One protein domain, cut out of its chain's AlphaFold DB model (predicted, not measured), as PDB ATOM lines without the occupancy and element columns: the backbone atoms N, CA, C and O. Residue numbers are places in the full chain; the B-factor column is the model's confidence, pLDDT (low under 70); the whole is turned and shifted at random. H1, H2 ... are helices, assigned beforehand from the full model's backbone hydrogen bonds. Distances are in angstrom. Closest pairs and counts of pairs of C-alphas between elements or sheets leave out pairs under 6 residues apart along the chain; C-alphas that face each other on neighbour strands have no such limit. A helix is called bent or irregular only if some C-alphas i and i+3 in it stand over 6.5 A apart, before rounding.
ATOM      1  N   GLY A   2     452.018 349.212 435.512       70.50
ATOM      2  CA  GLY A   2     452.282 349.547 434.095       70.50
ATOM      3  C   GLY A   2     453.472 350.492 433.849       70.50
ATOM      4  O   GLY A   2     454.271 350.243 432.955       70.50
ATOM      5  N   CYS A   3     453.659 351.513 434.696       78.75
ATOM      6  CA  CYS A   3     454.805 352.430 434.602       78.75
ATOM      7  C   CYS A   3     456.159 351.742 434.882       78.75
ATOM      8  O   CYS A   3     457.134 351.993 434.178       78.75
ATOM      9  N   LEU A   4     456.224 350.841 435.870       80.69
ATOM     10  CA  LEU A   4     457.455 350.111 436.212       80.69
ATOM     11  C   LEU A   4     457.834 349.101 435.127       80.69
ATOM     12  O   LEU A   4     458.998 349.016 434.746       80.69
ATOM     13  N   ILE A   5     456.843 348.398 434.577       85.88
ATOM     14  CA  ILE A   5     457.050 347.472 433.463       85.88
ATOM     15  C   ILE A   5     457.562 348.240 432.240       85.88
ATOM     16  O   ILE A   5     458.561 347.847 431.651       85.88
ATOM     17  N   ASN A   6     456.958 349.381 431.897       87.88
ATOM     18  CA  ASN A   6     457.409 350.176 430.754       87.88
ATOM     19  C   ASN A   6     458.873 350.644 430.884       87.88
ATOM     20  O   ASN A   6     459.599 350.667 429.892       87.88
ATOM     21  N   LYS A   7     459.332 350.966 432.106       90.31
ATOM     22  CA  LYS A   7     460.739 351.313 432.371       90.31
ATOM     23  C   LYS A   7     461.691 350.159 432.057       90.31
ATOM     24  O   LYS A   7     462.674 350.401 431.372       90.31
ATOM     25  N   PHE A   8     461.380 348.936 432.496       90.06
ATOM     26  CA  PHE A   8     462.181 347.743 432.181       90.06
ATOM     27  C   PHE A   8     462.299 347.539 430.665       90.06
ATOM     28  O   PHE A   8     463.393 347.421 430.128       90.06
ATOM     29  N   PHE A   9     461.177 347.610 429.943       91.88
ATOM     30  CA  PHE A   9     461.191 347.438 428.487       91.88
ATOM     31  C   PHE A   9     461.992 348.527 427.760       91.88
ATOM     32  O   PHE A   9     462.667 348.239 426.776       91.88
ATOM     33  N   THR A  10     461.945 349.764 428.256       92.56
ATOM     34  CA  THR A  10     462.637 350.899 427.631       92.56
ATOM     35  C   THR A  10     464.134 350.895 427.932       92.56
ATOM     36  O   THR A  10     464.936 351.054 427.017       92.56
ATOM     37  N   TYR A  11     464.526 350.721 429.196       94.81
ATOM     38  CA  TYR A  11     465.930 350.822 429.601       94.81
ATOM     39  C   TYR A  11     466.744 349.590 429.224       94.81
ATOM     40  O   TYR A  11     467.860 349.737 428.732       94.81
ATOM     41  N   ASP A  12     466.167 348.398 429.356       93.81
ATOM     42  CA  ASP A  12     466.852 347.148 429.018       93.81
ATOM     43  C   ASP A  12     466.631 346.738 427.552       93.81
ATOM     44  O   ASP A  12     466.975 345.629 427.145       93.81
ATOM     45  N   SER A  13     466.058 347.634 426.736       95.06
ATOM     46  CA  SER A  13     465.802 347.425 425.303       95.06
ATOM     47  C   SER A  13     465.027 346.133 425.000       95.06
ATOM     48  O   SER A  13     465.231 345.482 423.971       95.06
ATOM     49  N   VAL A  14     464.114 345.742 425.894       93.62
ATOM     50  CA  VAL A  14     463.283 344.550 425.708       93.62
ATOM     51  C   VAL A  14     462.153 344.872 424.739       93.62
ATOM     52  O   VAL A  14     461.408 345.835 424.905       93.62
ATOM     53  N   VAL A  15     461.987 344.035 423.715       95.00
ATOM     54  CA  VAL A  15     460.980 344.278 422.678       95.00
ATOM     55  C   VAL A  15     459.560 344.147 423.260       95.00
ATOM     56  O   VAL A  15     459.252 343.103 423.844       95.00
ATOM     57  N   PRO A  16     458.650 345.124 423.051       91.75
ATOM     58  CA  PRO A  16     457.318 345.139 423.671       91.75
ATOM     59  C   PRO A  16     456.483 343.867 423.476       91.75
ATOM     60  O   PRO A  16     455.756 343.458 424.379       91.75
ATOM     61  N   HIS A  17     456.619 343.177 422.336       94.31
ATOM     62  CA  HIS A  17     455.865 341.944 422.069       94.31
ATOM     63  C   HIS A  17     456.189 340.802 423.051       94.31
ATOM     64  O   HIS A  17     455.399 339.867 423.172       94.31
ATOM     65  N   LYS A  18     457.309 340.865 423.790       93.06
ATOM     66  CA  LYS A  18     457.649 339.887 424.839       93.06
ATOM     67  C   LYS A  18     456.631 339.874 425.981       93.06
ATOM     68  O   LYS A  18     456.427 338.819 426.587       93.06
ATOM     69  N   ALA A  19     455.923 340.985 426.205       92.62
ATOM     70  CA  ALA A  19     454.829 341.064 427.171       92.62
ATOM     71  C   ALA A  19     453.641 340.142 426.824       92.62
ATOM     72  O   ALA A  19     452.849 339.789 427.698       92.62
ATOM     73  N   ASN A  20     453.521 339.707 425.564       94.44
ATOM     74  CA  ASN A  20     452.464 338.788 425.142       94.44
ATOM     75  C   ASN A  20     452.745 337.326 425.513       94.44
ATOM     76  O   ASN A  20     451.814 336.518 425.476       94.44
ATOM     77  N   SER A  21     453.989 336.986 425.870       95.50
ATOM     78  CA  SER A  21     454.364 335.618 426.226       95.50
ATOM     79  C   SER A  21     453.616 335.131 427.471       95.50
ATOM     80  O   SER A  21     453.366 335.891 428.411       95.50
ATOM     81  N   SER A  22     453.277 333.841 427.490       94.19
ATOM     82  CA  SER A  22     452.695 333.178 428.664       94.19
ATOM     83  C   SER A  22     453.609 333.311 429.883       94.19
ATOM     84  O   SER A  22     453.133 333.620 430.970       94.19
ATOM     85  N   HIS A  23     454.924 333.176 429.692       90.75
ATOM     86  CA  HIS A  23     455.920 333.326 430.753       90.75
ATOM     87  C   HIS A  23     455.884 334.707 431.409       90.75
ATOM     88  O   HIS A  23     455.837 334.792 432.635       90.75
ATOM     89  N   PHE A  24     455.845 335.786 430.619       91.94
ATOM     90  CA  PHE A  24     455.764 337.137 431.173       91.94
ATOM     91  C   PHE A  24     454.466 337.341 431.963       91.94
ATOM     92  O   PHE A  24     454.498 337.841 433.084       91.94
ATOM     93  N   LYS A  25     453.324 336.905 431.417       92.62
ATOM     94  CA  LYS A  25     452.026 337.010 432.104       92.62
ATOM     95  C   LYS A  25     452.017 336.240 433.426       92.62
ATOM     96  O   LYS A  25     451.611 336.798 434.441       92.62
ATOM     97  N   ASN A  26     452.526 335.009 433.427       90.62
ATOM     98  CA  ASN A  26     452.629 334.184 434.630       90.62
ATOM     99  C   ASN A  26     453.565 334.814 435.667       90.62
ATOM    100  O   ASN A  26     453.235 334.828 436.848       90.62
ATOM    101  N   MET A  27     454.691 335.394 435.239       87.50
ATOM    102  CA  MET A  27     455.602 336.116 436.129       87.50
ATOM    103  C   MET A  27     454.897 337.281 436.831       87.50
ATOM    104  O   MET A  27     455.036 337.423 438.041       87.50
ATOM    105  N   ILE A  28     454.110 338.086 436.107       88.56
ATOM    106  CA  ILE A  28     453.364 339.204 436.705       88.56
ATOM    107  C   ILE A  28     452.297 338.707 437.688       88.56
ATOM    108  O   ILE A  28     452.196 339.256 438.783       88.56
ATOM    109  N   ILE A  29     451.538 337.666 437.332       88.56
ATOM    110  CA  ILE A  29     450.503 337.085 438.204       88.56
ATOM    111  C   ILE A  29     451.128 336.539 439.495       88.56
ATOM    112  O   ILE A  29     450.686 336.893 440.588       88.56
ATOM    113  N   ASN A  30     452.200 335.752 439.383       83.38
ATOM    114  CA  ASN A  30     452.907 335.201 440.538       83.38
ATOM    115  C   ASN A  30     453.530 336.316 441.391       83.38
ATOM    116  O   ASN A  30     453.399 336.307 442.611       83.38
ATOM    117  N   ALA A  31     454.147 337.325 440.768       82.62
ATOM    118  CA  ALA A  31     454.718 338.458 441.493       82.62
ATOM    119  C   ALA A  31     453.655 339.258 442.264       82.62
ATOM    120  O   ALA A  31     453.945 339.757 443.346       82.62
ATOM    121  N   GLN A  32     452.426 339.367 441.745       82.31
ATOM    122  CA  GLN A  32     451.307 339.998 442.455       82.31
ATOM    123  C   GLN A  32     450.822 339.163 443.645       82.31
ATOM    124  O   GLN A  32     450.467 339.731 444.675       82.31
ATOM    125  N   GLN A  33     450.807 337.835 443.514       79.56
ATOM    126  CA  GLN A  33     450.354 336.916 444.562       79.56
ATOM    127  C   GLN A  33     451.353 336.796 445.719       79.56
ATOM    128  O   GLN A  33     450.946 336.661 446.869       79.56
ATOM    129  N   VAL A  34     452.651 336.873 445.425       77.31
ATOM    130  CA  VAL A  34     453.737 336.661 446.397       77.31
ATOM    131  C   VAL A  34     454.357 338.002 446.854       77.31
ATOM    132  O   VAL A  34     455.413 338.040 447.471       77.31
ATOM    133  N   ALA A  35     453.700 339.136 446.569       63.56
ATOM    134  CA  ALA A  35     454.293 340.478 446.664       63.56
ATOM    135  C   ALA A  35     454.737 340.918 448.076       63.56
ATOM    136  O   ALA A  35     455.522 341.858 448.203       63.56
ATOM    137  N   THR A  36     454.275 340.269 449.145       63.66
ATOM    138  CA  THR A  36     454.793 340.513 450.498       63.66
ATOM    139  C   THR A  36     456.072 339.714 450.735       63.66
ATOM    140  O   THR A  36     456.015 338.560 451.148       63.66
ATOM    141  N   GLY A  37     457.226 340.352 450.508       65.19
ATOM    142  CA  GLY A  37     458.529 339.878 450.993       65.19
ATOM    143  C   GLY A  37     459.489 339.296 449.953       65.19
ATOM    144  O   GLY A  37     460.525 338.770 450.342       65.19
ATOM    145  N   ILE A  38     459.194 339.386 448.651       64.62
ATOM    146  CA  ILE A  38     460.173 338.997 447.624       64.62
ATOM    147  C   ILE A  38     461.275 340.058 447.541       64.62
ATOM    148  O   ILE A  38     461.056 341.160 447.033       64.62
ATOM    149  N   GLU A  39     462.470 339.703 448.009       71.19
ATOM    150  CA  GLU A  39     463.700 340.404 447.649       71.19
ATOM    151  C   GLU A  39     464.021 340.200 446.165       71.19
ATOM    152  O   GLU A  39     463.693 339.175 445.557       71.19
ATOM    153  N   SER A  40     464.668 341.196 445.561       74.31
ATOM    154  CA  SER A  40     465.182 341.061 444.202       74.31
ATOM    155  C   SER A  40     466.186 339.913 444.143       74.31
ATOM    156  O   SER A  40     467.193 339.951 444.844       74.31
ATOM    157  N   LEU A  41     465.942 338.935 443.274       80.19
ATOM    158  CA  LEU A  41     466.911 337.877 443.009       80.19
ATOM    159  C   LEU A  41     468.151 338.471 442.333       80.19
ATOM    160  O   LEU A  41     468.045 339.272 441.399       80.19
ATOM    161  N   SER A  42     469.328 338.053 442.780       83.62
ATOM    162  CA  SER A  42     470.593 338.377 442.130       83.62
ATOM    163  C   SER A  42     470.686 337.732 440.737       83.62
ATOM    164  O   SER A  42     470.042 336.712 440.472       83.62
ATOM    165  N   PRO A  43     471.533 338.252 439.826       84.19
ATOM    166  CA  PRO A  43     471.764 337.618 438.525       84.19
ATOM    167  C   PRO A  43     472.223 336.155 438.630       84.19
ATOM    168  O   PRO A  43     471.887 335.343 437.769       84.19
ATOM    169  N   TYR A  44     472.968 335.815 439.689       83.25
ATOM    170  CA  TYR A  44     473.388 334.443 439.970       83.25
ATOM    171  C   TYR A  44     472.182 333.551 440.272       83.25
ATOM    172  O   TYR A  44     472.034 332.499 439.655       83.25
ATOM    173  N   GLU A  45     471.287 333.991 441.156       82.38
ATOM    174  CA  GLU A  45     470.068 333.248 441.479       82.38
ATOM    175  C   GLU A  45     469.150 333.127 440.262       82.38
ATOM    176  O   GLU A  45     468.642 332.048 439.996       82.38
ATOM    177  N   ILE A  46     468.974 334.182 439.463       83.44
ATOM    178  CA  ILE A  46     468.149 334.109 438.244       83.44
ATOM    179  C   ILE A  46     468.702 333.067 437.260       83.44
ATOM    180  O   ILE A  46     467.928 332.338 436.641       83.44
ATOM    181  N   LYS A  47     470.030 332.983 437.117       81.88
ATOM    182  CA  LYS A  47     470.681 332.043 436.196       81.88
ATOM    183  C   LYS A  47     470.664 330.603 436.712       81.88
ATOM    184  O   LYS A  47     470.439 329.687 435.928       81.88
ATOM    185  N   ASN A  48     470.937 330.407 437.998       80.50
ATOM    186  CA  ASN A  48     471.255 329.085 438.535       80.50
ATOM    187  C   ASN A  48     470.100 328.449 439.301       80.50
ATOM    188  O   ASN A  48     470.023 327.233 439.332       80.50
ATOM    189  N   LYS A  49     469.137 329.217 439.823       77.56
ATOM    190  CA  LYS A  49     468.040 328.666 440.638       77.56
ATOM    191  C   LYS A  49     467.169 327.660 439.886       77.56
ATOM    192  O   LYS A  49     466.607 326.770 440.510       77.56
ATOM    193  N   TYR A  50     467.055 327.791 438.565       67.25
ATOM    194  CA  TYR A  50     466.390 326.778 437.744       67.25
ATOM    195  C   TYR A  50     467.199 325.472 437.699       67.25
ATOM    196  O   TYR A  50     466.640 324.408 437.935       67.25
ATOM    197  N   LEU A  51     468.516 325.567 437.484       74.50
ATOM    198  CA  LEU A  51     469.425 324.417 437.469       74.50
ATOM    199  C   LEU A  51     469.526 323.753 438.845       74.50
ATOM    200  O   LEU A  51     469.520 322.534 438.924       74.50
ATOM    201  N   ASP A  52     469.571 324.542 439.917       77.25
ATOM    202  CA  ASP A  52     469.615 324.041 441.291       77.25
ATOM    203  C   ASP A  52     468.304 323.324 441.647       77.25
ATOM    204  O   ASP A  52     468.326 322.283 442.294       77.25
ATOM    205  N   MET A  53     467.153 323.839 441.198       80.19
ATOM    206  CA  MET A  53     465.858 323.179 441.396       80.19
ATOM    207  C   MET A  53     465.751 321.878 440.590       80.19
ATOM    208  O   MET A  53     465.359 320.866 441.159       80.19
ATOM    209  N   GLU A  54     466.151 321.870 439.313       73.19
ATOM    210  CA  GLU A  54     466.202 320.641 438.504       73.19
ATOM    211  C   GLU A  54     467.180 319.611 439.084       73.19
ATOM    212  O   GLU A  54     466.865 318.424 439.133       73.19
ATOM    213  N   TYR A  55     468.353 320.053 439.544       77.06
ATOM    214  CA  TYR A  55     469.335 319.191 440.194       77.06
ATOM    215  C   TYR A  55     468.766 318.572 441.472       77.06
ATOM    216  O   TYR A  55     468.857 317.362 441.642       77.06
ATOM    217  N   ASN A  56     468.141 319.373 442.337       82.62
ATOM    218  CA  ASN A  56     467.564 318.887 443.590       82.62
ATOM    219  C   ASN A  56     466.397 317.916 443.353       82.62
ATOM    220  O   ASN A  56     466.304 316.905 444.045       82.62
ATOM    221  N   ASP A  57     465.535 318.177 442.364       81.81
ATOM    222  CA  ASP A  57     464.457 317.253 441.982       81.81
ATOM    223  C   ASP A  57     465.023 315.922 441.459       81.81
ATOM    224  O   ASP A  57     464.539 314.848 441.821       81.81
ATOM    225  N   MET A  58     466.083 315.975 440.646       83.62
ATOM    226  CA  MET A  58     466.769 314.779 440.146       83.62
ATOM    227  C   MET A  58     467.502 314.022 441.258       83.62
ATOM    228  O   MET A  58     467.450 312.796 441.302       83.62
ATOM    229  N   GLU A  59     468.162 314.723 442.177       84.31
ATOM    230  CA  GLU A  59     468.829 314.131 443.336       84.31
ATOM    231  C   GLU A  59     467.817 313.446 444.265       84.31
ATOM    232  O   GLU A  59     468.052 312.320 444.703       84.31
ATOM    233  N   ALA A  60     466.663 314.071 444.511       85.38
ATOM    234  CA  ALA A  60     465.574 313.471 445.276       85.38
ATOM    235  C   ALA A  60     464.986 312.231 444.582       85.38
ATOM    236  O   ALA A  60     464.645 311.263 445.255       85.38
ATOM    237  N   TYR A  61     464.899 312.238 443.250       81.00
ATOM    238  CA  TYR A  61     464.458 311.084 442.465       81.00
ATOM    239  C   TYR A  61     465.456 309.917 442.495       81.00
ATOM    240  O   TYR A  61     465.045 308.763 442.552       81.00
ATOM    241  N   VAL A  62     466.762 310.196 442.443       82.12
ATOM    242  CA  VAL A  62     467.821 309.168 442.446       82.12
ATOM    243  C   VAL A  62     468.057 308.583 443.840       82.12
ATOM    244  O   VAL A  62     468.431 307.420 443.954       82.12
ATOM    245  N   ASN A  63     467.847 309.378 444.891       79.25
ATOM    246  CA  ASN A  63     468.008 308.959 446.286       79.25
ATOM    247  C   ASN A  63     466.712 308.408 446.924       79.25
ATOM    248  O   ASN A  63     466.655 308.258 448.148       79.25
ATOM    249  N   LEU A  64     465.690 308.124 446.108       63.09
ATOM    250  CA  LEU A  64     464.486 307.354 446.453       63.09
ATOM    251  C   LEU A  64     464.740 305.847 446.303       63.09
ATOM    252  O   LEU A  64     464.226 305.093 447.161       63.09
TER     253      LEU A  64
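AT A GLANCE: This is residues 2 to 64 of the 64 residues of an uncharacterized protein of Vitis vinifera (UniProt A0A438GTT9). This is an open, loose string of four helices with no packed core: H1, the short H2 and H3 follow one another at one end, and beyond a winding link H4 sticks out as a long arm that makes much of the length. No helix touches another, and residues 43 to 48 and 50 to 62 of H4 stand free. The printed part has 63 residues, with named helices in the order H1, H2, H3, H4 and no named strand; the class is all helix. The whole is loose, with a radius of gyration of the C-alphas of 15.4 A, and elongated, spanning 47 by 26 by 22 A.

IN THESE COORDINATES: Find C-alpha 2 at (452.282, 349.547, 434.095); from there H1, residues 2 to 11, runs 14.4 A. Next come H2, residues 16 to 20, and H3, residues 22 to 33, which begins at (452.695, 333.178, 428.664) and is 16.5 A long. H4, residues 43 to 62, runs 29.0 A to C-alpha 62 at (467.821, 309.168, 442.446). It has a kink of 36 degrees near residue 50 and is only just irregular: C-alphas 47 and 50 are 7.0 A apart.

HOW THE PARTS SIT: Look first at H1 and H2, close but not clearly touching; their closest C-alphas, of Phe 9 and Pro 16, are 6.6 A apart. H2 and H3 are also close but not clearly touching, the closest C-alphas being those of Ala 19 and Lys 25, 7.0 A apart. H4 is apart from H1, H2 and H3, and H1 is apart from H3. Every O i to N i+4 pair is within hydrogen-bond range in H1 and H3; in H4 14 of 16 are, and in H2 0 of 1, with 2 of 2 O i to N i+3 pairs within range.

THE WHOLE: The C-alphas farthest apart, of Cys 3 and Leu 64, are 47.6 A apart. The printed part has no cut; the links H1 to H2 and H2 to H3 are tight, and H3 to H4, with 9 residues, is short. Look for pLDDT under 70 at residues 35 to 38, 50 and 64; the mean of the printed part is 83.2.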